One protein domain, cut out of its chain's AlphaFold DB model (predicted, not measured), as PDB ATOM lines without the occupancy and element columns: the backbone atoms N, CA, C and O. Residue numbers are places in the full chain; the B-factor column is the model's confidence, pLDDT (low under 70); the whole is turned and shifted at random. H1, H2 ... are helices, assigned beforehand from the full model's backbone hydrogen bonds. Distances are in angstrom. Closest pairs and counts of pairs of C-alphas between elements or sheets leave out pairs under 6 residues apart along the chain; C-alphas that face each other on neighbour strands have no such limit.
ATOM      1  N   SER A   2      26.760  54.958  18.548       58.75
ATOM      2  CA  SER A   2      27.979  55.459  17.896       58.75
ATOM      3  C   SER A   2      27.968  55.079  16.409       58.75
ATOM      4  O   SER A   2      27.699  53.920  16.096       58.75
ATOM      5  N   THR A   3      28.238  56.024  15.504       76.19
ATOM      6  CA  THR A   3      28.375  55.760  14.054       76.19
ATOM      7  C   THR A   3      29.741  55.174  13.699       76.19
ATOM      8  O   THR A   3      29.902  54.583  12.636       76.19
ATOM      9  N   ALA A   4      30.702  55.239  14.628       82.56
ATOM     10  CA  ALA A   4      32.077  54.789  14.442       82.56
ATOM     11  C   ALA A   4      32.235  53.364  13.861       82.56
ATOM     12  O   ALA A   4      33.067  53.189  12.964       82.56
ATOM     13  N   PRO A   5      31.477  52.328  14.293       87.31
ATOM     14  CA  PRO A   5      31.572  51.015  13.665       87.31
ATOM     15  C   PRO A   5      31.071  51.013  12.215       87.31
ATOM     16  O   PRO A   5      31.691  50.352  11.387       87.31
ATOM     17  N   LEU A   6      30.021  51.768  11.871       90.56
ATOM     18  CA  LEU A   6      29.528  51.868  10.489       90.56
ATOM     19  C   LEU A   6      30.546  52.574   9.589       90.56
ATOM     20  O   LEU A   6      30.900  52.036   8.540       90.56
ATOM     21  N   ASP A   7      31.101  53.701  10.038       91.19
ATOM     22  CA  ASP A   7      32.130  54.452   9.304       91.19
ATOM     23  C   ASP A   7      33.370  53.577   9.025       91.19
ATOM     24  O   ASP A   7      33.950  53.571   7.933       91.19
ATOM     25  N   ARG A   8      33.748  52.736   9.994       91.00
ATOM     26  CA  ARG A   8      34.839  51.759   9.846       91.00
ATOM     27  C   ARG A   8      34.535  50.657   8.823       91.00
ATOM     28  O   ARG A   8      35.467  50.151   8.184       91.00
ATOM     29  N   LEU A   9      33.281  50.220   8.715       92.44
ATOM     30  CA  LEU A   9      32.875  49.212   7.735       92.44
ATOM     31  C   LEU A   9      32.799  49.808   6.323       92.44
ATOM     32  O   LEU A   9      33.260  49.168   5.382       92.44
ATOM     33  N   LEU A  10      32.307  51.042   6.190       93.94
ATOM     34  CA  LEU A  10      32.215  51.773   4.918       93.94
ATOM     35  C   LEU A  10      33.584  52.163   4.340       93.94
ATOM     36  O   LEU A  10      33.730  52.316   3.135       93.94
ATOM     37  N   THR A  11      34.613  52.258   5.177       92.75
ATOM     38  CA  THR A  11      36.017  52.416   4.750       92.75
ATOM     39  C   THR A  11      36.737  51.076   4.535       92.75
ATOM     40  O   THR A  11      37.956  51.036   4.371       92.75
ATOM     41  N   GLY A  12      36.006  49.958   4.605       90.38
ATOM     42  CA  GLY A  12      36.530  48.601   4.479       90.38
ATOM     43  C   GLY A  12      36.584  48.069   3.045       90.38
ATOM     44  O   GLY A  12      36.455  48.803   2.072       90.38
ATOM     45  N   ASP A  13      36.781  46.753   2.946       95.12
ATOM     46  CA  ASP A  13      36.766  46.008   1.683       95.12
ATOM     47  C   ASP A  13      35.387  46.096   0.999       95.12
ATOM     48  O   ASP A  13      34.378  46.047   1.712       95.12
ATOM     49  N   PRO A  14      35.301  46.148  -0.345       95.81
ATOM     50  CA  PRO A  14      34.023  46.142  -1.059       95.81
ATOM     51  C   PRO A  14      33.098  45.004  -0.622       95.81
ATOM     52  O   PRO A  14      31.900  45.228  -0.468       95.81
ATOM     53  N   SER A  15      33.649  43.826  -0.292       93.19
ATOM     54  CA  SER A  15      32.893  42.662   0.200       93.19
ATOM     55  C   SER A  15      32.131  42.941   1.496       93.19
ATOM     56  O   SER A  15      31.163  42.247   1.788       93.19
ATOM     57  N   ILE A  16      32.561  43.935   2.276       93.25
ATOM     58  CA  ILE A  16      31.873  44.436   3.469       93.25
ATOM     59  C   ILE A  16      30.943  45.591   3.098       93.25
ATOM     60  O   ILE A  16      29.789  45.592   3.521       93.25
ATOM     61  N   ARG A  17      31.439  46.574   2.334       95.69
ATOM     62  CA  ARG A  17      30.724  47.833   2.075       95.69
ATOM     63  C   ARG A  17      29.355  47.607   1.452       95.69
ATOM     64  O   ARG A  17      28.386  48.148   1.972       95.69
ATOM     65  N   TRP A  18      29.265  46.772   0.412       95.69
ATOM     66  CA  TRP A  18      27.993  46.558  -0.287       95.69
ATOM     67  C   TRP A  18      26.918  45.972   0.647       95.69
ATOM     68  O   TRP A  18      25.750  46.348   0.564       95.69
ATOM     69  N   GLN A  19      27.314  45.111   1.592       93.38
ATOM     70  CA  GLN A  19      26.402  44.544   2.593       93.38
ATOM     71  C   GLN A  19      25.973  45.587   3.622       93.38
ATOM     72  O   GLN A  19      24.824  45.605   4.034       93.38
ATOM     73  N   VAL A  20      26.871  46.488   4.031       93.25
ATOM     74  CA  VAL A  20      26.500  47.601   4.922       93.25
ATOM     75  C   VAL A  20      25.485  48.510   4.240       93.25
ATOM     76  O   VAL A  20      24.486  48.878   4.856       93.25
ATOM     77  N   THR A  21      25.726  48.862   2.974       93.00
ATOM     78  CA  THR A  21      24.827  49.734   2.213       93.00
ATOM     79  C   THR A  21      23.446  49.118   2.015       93.00
ATOM     80  O   THR A  21      22.463  49.848   2.053       93.00
ATOM     81  N   ASP A  22      23.370  47.798   1.857       92.06
ATOM     82  CA  ASP A  22      22.112  47.067   1.687       92.06
ATOM     83  C   ASP A  22      21.425  46.812   3.040       92.06
ATOM     84  O   ASP A  22      20.401  47.411   3.357       92.06
ATOM     85  N   ASP A  23      22.045  45.992   3.893       87.94
ATOM     86  CA  ASP A  23      21.422  45.432   5.095       87.94
ATOM     87  C   ASP A  23      21.255  46.442   6.244       87.94
ATOM     88  O   ASP A  23      20.372  46.271   7.084       87.94
ATOM     89  N   LEU A  24      22.136  47.447   6.347       89.25
ATOM     90  CA  LEU A  24      22.173  48.365   7.497       89.25
ATOM     91  C   LEU A  24      21.742  49.792   7.153       89.25
ATOM     92  O   LEU A  24      21.256  50.500   8.034       89.25
ATOM     93  N   LEU A  25      21.931  50.223   5.904       90.81
ATOM     94  CA  LEU A  25      21.585  51.574   5.452       90.81
ATOM     95  C   LEU A  25      20.369  51.612   4.519       90.81
ATOM     96  O   LEU A  25      19.796  52.688   4.350       90.81
ATOM     97  N   GLY A  26      19.969  50.483   3.923       90.56
ATOM     98  CA  GLY A  26      18.821  50.418   3.015       90.56
ATOM     99  C   GLY A  26      18.973  51.305   1.776       90.56
ATOM    100  O   GLY A  26      18.007  51.942   1.352       90.56
ATOM    101  N   LEU A  27      20.188  51.406   1.225       93.50
ATOM    102  CA  LEU A  27      20.454  52.234   0.048       93.50
ATOM    103  C   LEU A  27      19.782  51.668  -1.218       93.50
ATOM    104  O   LEU A  27      19.489  50.472  -1.296       93.50
ATOM    105  N   PRO A  28      19.563  52.503  -2.254       96.19
ATOM    106  CA  PRO A  28      18.995  52.053  -3.520       96.19
ATOM    107  C   PRO A  28      19.779  50.895  -4.157       96.19
ATOM    108  O   PRO A  28      21.012  50.857  -4.125       96.19
ATOM    109  N   ARG A  29      19.053  49.978  -4.816       93.00
ATOM    110  CA  ARG A  29      19.617  48.767  -5.449       93.00
ATOM    111  C   ARG A  29      20.754  49.060  -6.428       93.00
ATOM    112  O   ARG A  29      21.668  48.255  -6.550       93.00
ATOM    113  N   GLU A  30      20.699  50.193  -7.119       93.81
ATOM    114  CA  GLU A  30      21.741  50.638  -8.049       93.81
ATOM    115  C   GLU A  30      23.075  50.932  -7.345       93.81
ATOM    116  O   GLU A  30      24.124  50.498  -7.815       93.81
ATOM    117  N   CYS A  31      23.039  51.575  -6.173       92.94
ATOM    118  CA  CYS A  31      24.224  51.832  -5.359       92.94
ATOM    119  C   CYS A  31      24.805  50.521  -4.816       92.94
ATOM    120  O   CYS A  31      26.012  50.299  -4.891       92.94
ATOM    121  N   VAL A  32      23.937  49.626  -4.326       93.75
ATOM    122  CA  VAL A  32      24.340  48.298  -3.834       93.75
ATOM    123  C   VAL A  32      24.979  47.473  -4.955       93.75
ATOM    124  O   VAL A  32      26.009  46.834  -4.746       93.75
ATOM    125  N   ALA A  33      24.399  47.499  -6.158       93.06
ATOM    126  CA  ALA A  33      24.925  46.782  -7.313       93.06
ATOM    127  C   ALA A  33      26.300  47.310  -7.742       93.06
ATOM    128  O   ALA A  33      27.190  46.504  -8.018       93.06
ATOM    129  N   ALA A  34      26.492  48.633  -7.753       92.88
ATOM    130  CA  ALA A  34      27.778  49.249  -8.071       92.88
ATOM    131  C   ALA A  34      28.871  48.835  -7.069       92.88
ATOM    132  O   ALA A  34      29.929  48.362  -7.478       92.88
ATOM    133  N   GLU A  35      28.595  48.912  -5.763       94.19
ATOM    134  CA  GLU A  35      29.544  48.478  -4.726       94.19
ATOM    135  C   GLU A  35      29.835  46.973  -4.790       94.19
ATOM    136  O   GLU A  35      30.979  46.538  -4.632       94.19
ATOM    137  N   ARG A  36      28.813  46.151  -5.058       95.31
ATOM    138  CA  ARG A  36      28.984  44.701  -5.209       95.31
ATOM    139  C   ARG A  36      29.820  44.353  -6.442       95.31
ATOM    140  O   ARG A  36      30.573  43.382  -6.388       95.31
ATOM    141  N   ALA A  37      29.724  45.122  -7.526       95.81
ATOM    142  CA  ALA A  37      30.525  44.904  -8.729       95.81
ATOM    143  C   ALA A  37      32.029  45.100  -8.468       95.81
ATOM    144  O   ALA A  37      32.834  44.299  -8.946       95.81
ATOM    145  N   SER A  38      32.408  46.076  -7.633       96.06
ATOM    146  CA  SER A  38      33.810  46.303  -7.240       96.06
ATOM    147  C   SER A  38      34.462  45.100  -6.551       96.06
ATOM    148  O   SER A  38      35.681  44.969  -6.598       96.06
ATOM    149  N   VAL A  39      33.694  44.177  -5.953       96.19
ATOM    150  CA  VAL A  39      34.240  42.956  -5.321       96.19
ATOM    151  C   VAL A  39      35.065  42.124  -6.306       96.19
ATOM    152  O   VAL A  39      36.050  41.507  -5.909       96.19
ATOM    153  N   ALA A  40      34.687  42.106  -7.587       95.00
ATOM    154  CA  ALA A  40      35.388  41.318  -8.597       95.00
ATOM    155  C   ALA A  40      36.761  41.900  -8.970       95.00
ATOM    156  O   ALA A  40      37.642  41.168  -9.415       95.00
ATOM    157  N   THR A  41      36.954  43.207  -8.792       96.31
ATOM    158  CA  THR A  41      38.135  43.938  -9.282       96.31
ATOM    159  C   THR A  41      39.001  44.517  -8.170       96.31
ATOM    160  O   THR A  41      40.151  44.875  -8.411       96.31
ATOM    161  N   GLU A  42      38.489  44.579  -6.943       95.25
ATOM    162  CA  GLU A  42      39.162  45.178  -5.799       95.25
ATOM    163  C   GLU A  42      39.163  44.249  -4.574       95.25
ATOM    164  O   GLU A  42      38.292  43.399  -4.382       95.25
ATOM    165  N   GLY A  43      40.151  44.443  -3.697       93.94
ATOM    166  CA  GLY A  43      40.134  43.852  -2.361       93.94
ATOM    167  C   GLY A  43      40.246  42.324  -2.324       93.94
ATOM    168  O   GLY A  43      41.008  41.710  -3.076       93.94
ATOM    169  N   TRP A  44      39.546  41.702  -1.377       93.25
ATOM    170  CA  TRP A  44      39.600  40.256  -1.143       93.25
ATOM    171  C   TRP A  44      38.970  39.439  -2.262       93.25
ATOM    172  O   TRP A  44      39.506  38.382  -2.584       93.25
ATOM    173  N   GLY A  45      37.871  39.913  -2.854       91.31
ATOM    174  CA  GLY A  45      37.197  39.210  -3.947       91.31
ATOM    175  C   GLY A  45      38.100  39.081  -5.171       91.31
ATOM    176  O   GLY A  45      38.311  37.972  -5.655       91.31
ATOM    177  N   ALA A  46      38.745  40.173  -5.584       93.56
ATOM    178  CA  ALA A  46      39.714  40.149  -6.678       93.56
ATOM    179  C   ALA A  46      40.921  39.247  -6.393       93.56
ATOM    180  O   ALA A  46      41.358  38.503  -7.266       93.56
ATOM    181  N   ARG A  47      41.443  39.262  -5.157       92.00
ATOM    182  CA  ARG A  47      42.524  38.343  -4.756       92.00
ATOM    183  C   ARG A  47      42.075  36.890  -4.819       92.00
ATOM    184  O   ARG A  47      42.838  36.063  -5.283       92.00
ATOM    185  N   LEU A  48      40.860  36.581  -4.369       89.44
ATOM    186  CA  LEU A  48      40.319  35.229  -4.456       89.44
ATOM    187  C   LEU A  48      40.167  34.794  -5.918       89.44
ATOM    188  O   LEU A  48      40.570  33.687  -6.245       89.44
ATOM    189  N   LEU A  49      39.642  35.653  -6.793       90.94
ATOM    190  CA  LEU A  49      39.525  35.374  -8.230       90.94
ATOM    191  C   LEU A  49      40.890  35.169  -8.900       90.94
ATOM    192  O   LEU A  49      41.030  34.303  -9.752       90.94
ATOM    193  N   ALA A  50      41.921  35.898  -8.471       91.00
ATOM    194  CA  ALA A  50      43.283  35.704  -8.968       91.00
ATOM    195  C   ALA A  50      43.891  34.336  -8.595       91.00
ATOM    196  O   ALA A  50      44.847  33.907  -9.233       91.00
ATOM    197  N   ASP A 150      11.864  32.822  18.606       61.44
ATOM    198  CA  ASP A 150      12.210  32.084  19.828       61.44
ATOM    199  C   ASP A 150      12.841  32.941  20.941       61.44
ATOM    200  O   ASP A 150      13.946  33.475  20.807       61.44
ATOM    201  N   ALA A 151      12.197  32.972  22.111       66.12
ATOM    202  CA  ALA A 151      12.724  33.617  23.315       66.12
ATOM    203  C   ALA A 151      14.058  33.016  23.809       66.12
ATOM    204  O   ALA A 151      14.825  33.709  24.483       66.12
ATOM    205  N   ARG A 152      14.388  31.767  23.445       67.75
ATOM    206  CA  ARG A 152      15.665  31.106  23.783       67.75
ATOM    207  C   ARG A 152      16.882  31.776  23.142       67.75
ATOM    208  O   ARG A 152      18.001  31.532  23.584       67.75
ATOM    209  N   LEU A 153      16.694  32.625  22.131       65.38
ATOM    210  CA  LEU A 153      17.792  33.384  21.530       65.38
ATOM    211  C   LEU A 153      18.260  34.559  22.395       65.38
ATOM    212  O   LEU A 153      19.359  35.057  22.171       65.38
ATOM    213  N   THR A 154      17.479  34.971  23.401       74.25
ATOM    214  CA  THR A 154      17.786  36.134  24.250       74.25
ATOM    215  C   THR A 154      19.173  36.034  24.881       74.25
ATOM    216  O   THR A 154      19.969  36.959  24.753       74.25
ATOM    217  N   GLU A 155      19.520  34.899  25.494       67.25
ATOM    218  CA  GLU A 155      20.840  34.730  26.118       67.25
ATOM    219  C   GLU A 155      21.979  34.812  25.093       67.25
ATOM    220  O   GLU A 155      22.998  35.451  25.349       67.25
ATOM    221  N   ALA A 156      21.792  34.234  23.902       63.28
ATOM    222  CA  ALA A 156      22.776  34.298  22.824       63.28
ATOM    223  C   ALA A 156      22.957  35.731  22.293       63.28
ATOM    224  O   ALA A 156      24.079  36.147  22.002       63.28
ATOM    225  N   ILE A 157      21.876  36.506  22.204       76.50
ATOM    226  CA  ILE A 157      21.928  37.922  21.828       76.50
ATOM    227  C   ILE A 157      22.653  38.742  22.897       76.50
ATOM    228  O   ILE A 157      23.496  39.572  22.556       76.50
ATOM    229  N   GLU A 158      22.411  38.472  24.178       75.56
ATOM    230  CA  GLU A 158      23.131  39.132  25.270       75.56
ATOM    231  C   GLU A 158      24.623  38.775  25.302       75.56
ATOM    232  O   GLU A 158      25.451  39.613  25.656       75.56
ATOM    233  N   GLU A 159      25.014  37.566  24.893       69.38
ATOM    234  CA  GLU A 159      26.429  37.233  24.662       69.38
ATOM    235  C   GLU A 159      27.022  38.048  23.501       69.38
ATOM    236  O   GLU A 159      28.126  38.589  23.619       69.38
ATOM    237  N   VAL A 160      26.285  38.217  22.395       67.19
ATOM    238  CA  VAL A 160      26.720  39.084  21.287       67.19
ATOM    239  C   VAL A 160      26.890  40.526  21.768       67.19
ATOM    240  O   VAL A 160      27.921  41.131  21.473       67.19
ATOM    241  N   ARG A 161      25.953  41.076  22.551       82.94
ATOM    242  CA  ARG A 161      26.080  42.427  23.129       82.94
ATOM    243  C   ARG A 161      27.277  42.540  24.072       82.94
ATOM    244  O   ARG A 161      28.050  43.484  23.946       82.94
ATOM    245  N   ARG A 162      27.483  41.565  24.964       78.88
ATOM    246  CA  ARG A 162      28.627  41.536  25.898       78.88
ATOM    247  C   ARG A 162      29.979  41.437  25.198       78.88
ATOM    248  O   ARG A 162      30.968  41.949  25.714       78.88
ATOM    249  N   ALA A 163      30.033  40.816  24.024       76.56
ATOM    250  CA  ALA A 163      31.243  40.746  23.210       76.56
ATOM    251  C   ALA A 163      31.576  42.064  22.477       76.56
ATOM    252  O   ALA A 163      32.657  42.161  21.880       76.56
ATOM    253  N   GLN A 164      30.685  43.065  22.505       84.94
ATOM    254  CA  GLN A 164      30.939  44.374  21.912       84.94
ATOM    255  C   GLN A 164      32.041  45.106  22.680       84.94
ATOM    256  O   GLN A 164      32.015  45.246  23.901       84.94
ATOM    257  N   ARG A 165      33.028  45.610  21.945       84.88
ATOM    258  CA  ARG A 165      34.102  46.434  22.499       84.88
ATOM    259  C   ARG A 165      33.621  47.871  22.739       84.88
ATOM    260  O   ARG A 165      32.667  48.301  22.093       84.88
ATOM    261  N   PRO A 166      34.318  48.665  23.577       89.44
ATOM    262  CA  PRO A 166      33.956  50.068  23.815       89.44
ATOM    263  C   PRO A 166      33.884  50.939  22.550       89.44
ATOM    264  O   PRO A 166      33.159  51.926  22.523       89.44
ATOM    265  N   ASP A 167      34.616  50.572  21.493       87.81
ATOM    266  CA  ASP A 167      34.608  51.253  20.189       87.81
ATOM    267  C   ASP A 167      33.455  50.811  19.262       87.81
ATOM    268  O   ASP A 167      33.369  51.250  18.115       87.81
ATOM    269  N   GLY A 168      32.563  49.942  19.746       88.75
ATOM    270  CA  GLY A 168      31.417  49.426  19.006       88.75
ATOM    271  C   GLY A 168      31.737  48.270  18.056       88.75
ATOM    272  O   GLY A 168      30.854  47.866  17.302       88.75
ATOM    273  N   THR A 169      32.963  47.737  18.067       87.25
ATOM    274  CA  THR A 169      33.388  46.628  17.195       87.25
ATOM    275  C   THR A 169      33.376  45.272  17.901       87.25
ATOM    276  O   THR A 169      33.342  45.184  19.128       87.25
ATOM    277  N   TRP A 170      33.459  44.193  17.117       83.56
ATOM    278  CA  TRP A 170      33.576  42.826  17.627       83.56
ATOM    279  C   TRP A 170      34.957  42.214  17.357       83.56
ATOM    280  O   TRP A 170      35.611  42.521  16.350       83.56
ATOM    281  N   PRO A 171      35.439  41.332  18.252       74.38
ATOM    282  CA  PRO A 171      36.725  40.671  18.084       74.38
ATOM    283  C   PRO A 171      36.743  39.737  16.865       74.38
ATOM    284  O   PRO A 171      35.744  39.117  16.496       74.38
ATOM    285  N   ARG A 172      37.925  39.585  16.257       69.19
ATOM    286  CA  ARG A 172      38.192  38.506  15.299       69.19
ATOM    287  C   ARG A 172      38.371  37.185  16.047       69.19
ATOM    288  O   ARG A 172      39.153  37.133  16.997       69.19
ATOM    289  N   HIS A 173      37.736  36.109  15.579       64.81
ATOM    290  CA  HIS A 173      38.071  34.772  16.068       64.81
ATOM    291  C   HIS A 173      39.515  34.415  15.675       64.81
ATOM    292  O   HIS A 173      40.035  34.848  14.637       64.81
ATOM    293  N   ARG A 174      40.190  33.618  16.508       63.22
ATOM    294  CA  ARG A 174      41.473  33.009  16.145       63.22
ATOM    295  C   ARG A 174      41.289  32.159  14.875       63.22
ATOM    296  O   ARG A 174      40.374  31.336  14.866       63.22
ATOM    297  N   PRO A 175      42.110  32.344  13.829       63.53
ATOM    298  CA  PRO A 175      42.036  31.500  12.644       63.53
ATOM    299  C   PRO A 175      42.375  30.053  13.015       63.53
ATOM    300  O   PRO A 175      43.173  29.808  13.925       63.53
ATOM    301  N   TYR A 176      41.782  29.101  12.300       64.94
ATOM    302  CA  TYR A 176      42.153  27.695  12.411       64.94
ATOM    303  C   TYR A 176      43.619  27.478  11.964       64.94
ATOM    304  O   TYR A 176      44.181  28.275  11.208       64.94
ATOM    305  N   PRO A 177      44.313  26.436  12.430       70.88
ATOM    306  CA  PRO A 177      45.609  26.090  11.854       70.88
ATOM    307  C   PRO A 177      45.425  25.609  10.405       70.88
ATOM    308  O   PRO A 177      44.520  24.826  10.131       70.88
ATOM    309  N   GLY A 178      46.271  26.059   9.471       73.44
ATOM    310  CA  GLY A 178      46.215  25.609   8.076       73.44
ATOM    311  C   GLY A 178      46.710  26.630   7.053       73.44
ATOM    312  O   GLY A 178      47.142  27.728   7.405       73.44
ATOM    313  N   ARG A 179      46.650  26.239   5.773       72.31
ATOM    314  CA  ARG A 179      46.895  27.127   4.628       72.31
ATOM    315  C   ARG A 179      45.601  27.832   4.222       72.31
ATOM    316  O   ARG A 179      44.536  27.225   4.246       72.31
ATOM    317  N   TYR A 180      45.732  29.090   3.818       74.06
ATOM    318  CA  TYR A 180      44.642  29.957   3.384       74.06
ATOM    319  C   TYR A 180      44.966  30.520   2.005       74.06
ATOM    320  O   TYR A 180      46.095  30.956   1.799       74.06
ATOM    321  N   TRP A 181      43.982  30.562   1.103       70.50
ATOM    322  CA  TRP A 181      44.123  31.234  -0.198       70.50
ATOM    323  C   TRP A 181      44.232  32.748  -0.044       70.50
ATOM    324  O   TRP A 181      45.085  33.381  -0.650       70.50
ATOM    325  N   CYS A 182      43.427  33.338   0.840       72.56
ATOM    326  CA  CYS A 182      43.575  34.740   1.196       72.56
ATOM    327  C   CYS A 182      43.420  34.946   2.704       72.56
ATOM    328  O   CYS A 182      42.524  34.405   3.355       72.56
ATOM    329  N   THR A 183      44.307  35.757   3.277       78.44
ATOM    330  CA  THR A 183      44.068  36.325   4.605       78.44
ATOM    331  C   THR A 183      43.203  37.560   4.420       78.44
ATOM    332  O   THR A 183      43.678  38.571   3.907       78.44
ATOM    333  N   MET A 184      41.934  37.474   4.822       80.94
ATOM    334  CA  MET A 184      41.011  38.607   4.721       80.94
ATOM    335  C   MET A 184      41.410  39.708   5.713       80.94
ATOM    336  O   MET A 184      41.768  40.818   5.338       80.94
ATOM    337  N   GLU A 185      41.456  39.400   7.005       81.44
ATOM    338  CA  GLU A 185      41.673  40.421   8.032       81.44
ATOM    339  C   GLU A 185      42.985  40.208   8.780       81.44
ATOM    340  O   GLU A 185      43.327  39.078   9.124       81.44
ATOM    341  N   ALA A 186      43.682  41.294   9.118       75.62
ATOM    342  CA  ALA A 186      44.757  41.266  10.108       75.62
ATOM    343  C   ALA A 186      44.195  41.009  11.528       75.62
ATOM    344  O   ALA A 186      42.995  41.187  11.760       75.62
ATOM    345  N   PRO A 187      45.017  40.561  12.497       72.31
ATOM    346  CA  PRO A 187      44.594  40.468  13.895       72.31
ATOM    347  C   PRO A 187      44.092  41.821  14.425       72.31
ATOM    348  O   PRO A 187      44.694  42.852  14.142       72.31
ATOM    349  N   GLY A 188      43.005  41.825  15.205       73.75
ATOM    350  CA  GLY A 188      42.426  43.053  15.761       73.75
ATOM    351  C   GLY A 188      40.892  43.083  15.716       73.75
ATOM    352  O   GLY A 188      40.263  42.021  15.690       73.75
ATOM    353  N   PRO A 189      40.278  44.282  15.757       81.06
ATOM    354  CA  PRO A 189      38.841  44.457  15.541       81.06
ATOM    355  C   PRO A 189      38.420  43.964  14.149       81.06
ATOM    356  O   PRO A 189      38.913  44.483  13.141       81.06
ATOM    357  N   SER A 190      37.507  42.990  14.095       84.19
ATOM    358  CA  SER A 190      37.055  42.368  12.845       84.19
ATOM    359  C   SER A 190      35.899  43.149  12.238       84.19
ATOM    360  O   SER A 190      34.884  43.383  12.893       84.19
ATOM    361  N   ARG A 191      36.027  43.517  10.964       89.44
ATOM    362  CA  ARG A 191      34.944  44.085  10.159       89.44
ATOM    363  C   ARG A 191      33.872  43.039   9.880       89.44
ATOM    364  O   ARG A 191      32.698  43.356  10.016       89.44
ATOM    365  N   TRP A 192      34.246  41.793   9.592       83.56
ATOM    366  CA  TRP A 192      33.274  40.713   9.379       83.56
ATOM    367  C   TRP A 192      32.448  40.393  10.624       83.56
ATOM    368  O   TRP A 192      31.221  40.337  10.538       83.56
ATOM    369  N   SER A 193      33.094  40.214  11.783       79.81
ATOM    370  CA  SER A 193      32.369  39.990  13.039       79.81
ATOM    371  C   SER A 193      31.478  41.182  13.371       79.81
ATOM    372  O   SER A 193      30.339  40.987  13.776       79.81
ATOM    373  N   THR A 194      31.972  42.408  13.159       87.88
ATOM    374  CA  THR A 194      31.199  43.630  13.422       87.88
ATOM    375  C   THR A 194      29.977  43.723  12.507       87.88
ATOM    376  O   THR A 194      28.877  43.912  13.008       87.88
ATOM    377  N   LEU A 195      30.122  43.513  11.193       84.56
ATOM    378  CA  LEU A 195      28.999  43.498  10.248       84.56
ATOM    379  C   LEU A 195      27.946  42.449  10.635       84.56
ATOM    380  O   LEU A 195      26.761  42.759  10.697       84.56
ATOM    381  N   ARG A 196      28.370  41.213  10.928       79.12
ATOM    382  CA  ARG A 196      27.453  40.129  11.316       79.12
ATOM    383  C   ARG A 196      26.719  40.440  12.616       79.12
ATOM    384  O   ARG A 196      25.507  40.266  12.671       79.12
ATOM    385  N   ALA A 197      27.435  40.924  13.631       79.00
ATOM    386  CA  ALA A 197      26.834  41.312  14.901       79.00
ATOM    387  C   ALA A 197      25.818  42.447  14.711       79.00
ATOM    388  O   ALA A 197      24.700  42.342  15.202       79.00
ATOM    389  N   LEU A 198      26.159  43.483  13.937       87.81
ATOM    390  CA  LEU A 198      25.241  44.586  13.649       87.81
ATOM    391  C   LEU A 198      23.983  44.120  12.907       87.81
ATOM    392  O   LEU A 198      22.896  44.547  13.275       87.81
ATOM    393  N   ARG A 199      24.097  43.221  11.921       84.25
ATOM    394  CA  ARG A 199      22.932  42.658  11.208       84.25
ATOM    395  C   ARG A 199      22.021  41.865  12.142       84.25
ATOM    396  O   ARG A 199      20.810  42.065  12.127       84.25
ATOM    397  N   VAL A 200      22.604  41.004  12.976       76.75
ATOM    398  CA  VAL A 200      21.855  40.200  13.954       76.75
ATOM    399  C   VAL A 200      21.155  41.092  14.977       76.75
ATOM    400  O   VAL A 200      19.976  40.887  15.246       76.75
ATOM    401  N   LEU A 201      21.843  42.104  15.516       85.19
ATOM    402  CA  LEU A 201      21.259  43.031  16.486       85.19
ATOM    403  C   LEU A 201      20.194  43.935  15.852       85.19
ATOM    404  O   LEU A 201      19.144  44.125  16.450       85.19
ATOM    405  N   ALA A 202      20.409  44.443  14.635       85.25
ATOM    406  CA  ALA A 202      19.418  45.257  13.926       85.25
ATOM    407  C   ALA A 202      18.128  44.474  13.646       85.25
ATOM    408  O   ALA A 202      17.030  45.001  13.838       85.25
ATOM    409  N   TRP A 203      18.267  43.211  13.242       81.94
ATOM    410  CA  TRP A 203      17.150  42.287  13.082       81.94
ATOM    411  C   TRP A 203      16.440  42.014  14.419       81.94
ATOM    412  O   TRP A 203      15.222  42.181  14.507       81.94
ATOM    413  N   TRP A 204      17.190  41.674  15.474       80.19
ATOM    414  CA  TRP A 204      16.633  41.382  16.798       80.19
ATOM    415  C   TRP A 204      15.923  42.588  17.419       80.19
ATOM    416  O   TRP A 204      14.832  42.447  17.950       80.19
ATOM    417  N   ASP A 205      16.492  43.786  17.315       86.19
ATOM    418  CA  ASP A 205      15.892  45.012  17.854       86.19
ATOM    419  C   ASP A 205      14.712  45.490  16.999       86.19
ATOM    420  O   ASP A 205      13.832  46.204  17.479       86.19
ATOM    421  N   GLY A 206      14.682  45.117  15.716       80.75
ATOM    422  CA  GLY A 206      13.556  45.360  14.818       80.75
ATOM    423  C   GLY A 206      12.297  44.596  15.203       80.75
ATOM    424  O   GLY A 206      11.201  45.128  15.037       80.75
ATOM    425  N   ARG A 207      12.448  43.398  15.776       70.88
ATOM    426  CA  ARG A 207      11.319  42.544  16.170       70.88
ATOM    427  C   ARG A 207      10.510  43.120  17.342       70.88
ATOM    428  O   ARG A 207       9.317  42.887  17.408       70.88
TER     429      ARG A 207
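Overview. This is residues 2 to 50 and 150 to 207 of the 210 residues of the protein "Unannotated protein" of freshwater metagenome (UniProt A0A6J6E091). Three helices, H3, H2 and H6, lie side by side as a layer with H2 in the middle; H1 sits steeply over one side of H2 and the first part of H6, and H4 lies off the first end of H2. H5 lies near H6, and between them a long loop swings wide, its neck drawn together by a short antiparallel pairing of residues 170 to 171 with 189 to 190. The printed part has 107 residues with six named helices, H1 to H6 in order, and no named strand: all helix. It is compact, with a radius of gyration of the C-alphas of 15.1 A and spans of 43 by 40 by 26 A.

Along the chain. Find C-alpha 4 at (32.077, 54.789, 14.442), where H1, residues 4 to 10, begins. Next come H2, residues 14 to 24, 14.8 A long, H3, residues 29 to 38, 14.5 A, and H4, residues 43 to 50. Past the cut, find H5, residues 153 to 162, 14.2 A, then H6, residues 191 to 207, 24.4 A, ending at C-alpha 207 (11.319, 42.544, 16.170).

Arrangement. Look first at H2, the hub. H2 and H3 form a helical hairpin at a shallow tilt of 19 degrees, closest at C-alphas 18 and 35, 5.1 A. H6 touches H2 the same way at 11 degrees, C-alphas 24 and 199 being closest at 6.8 A. H1 touches H2 at C-alphas 10 and 17, 5.1 A; H4 touches it at C-alphas 43 and 14, 6.7 A. H6 touches H1 with residues 191 to 195 alone, closest at C-alphas 191 and 9, 6.0 A. H5 is close to H6 but not clearly touching, C-alphas 160 and 197 being closest at 6.8 A. Every O i to N i+4 pair is within hydrogen-bond range in H1, H3, H4, H5 and H6; in H2, 6 of 7 are.

Size, cuts and confidence. The C-alphas of Ala 50 and Ala 151 are the farthest apart, 44.5 A. Residues 51 to 149 are not printed; C-alphas 50 and 150 are 42.5 A apart across this cut. The link from H5 to H6 is long, 28 residues. Look for pLDDT under 70 at residues 2, 150 to 153, 155 to 156, 159 to 160 and 172 to 176 of this model.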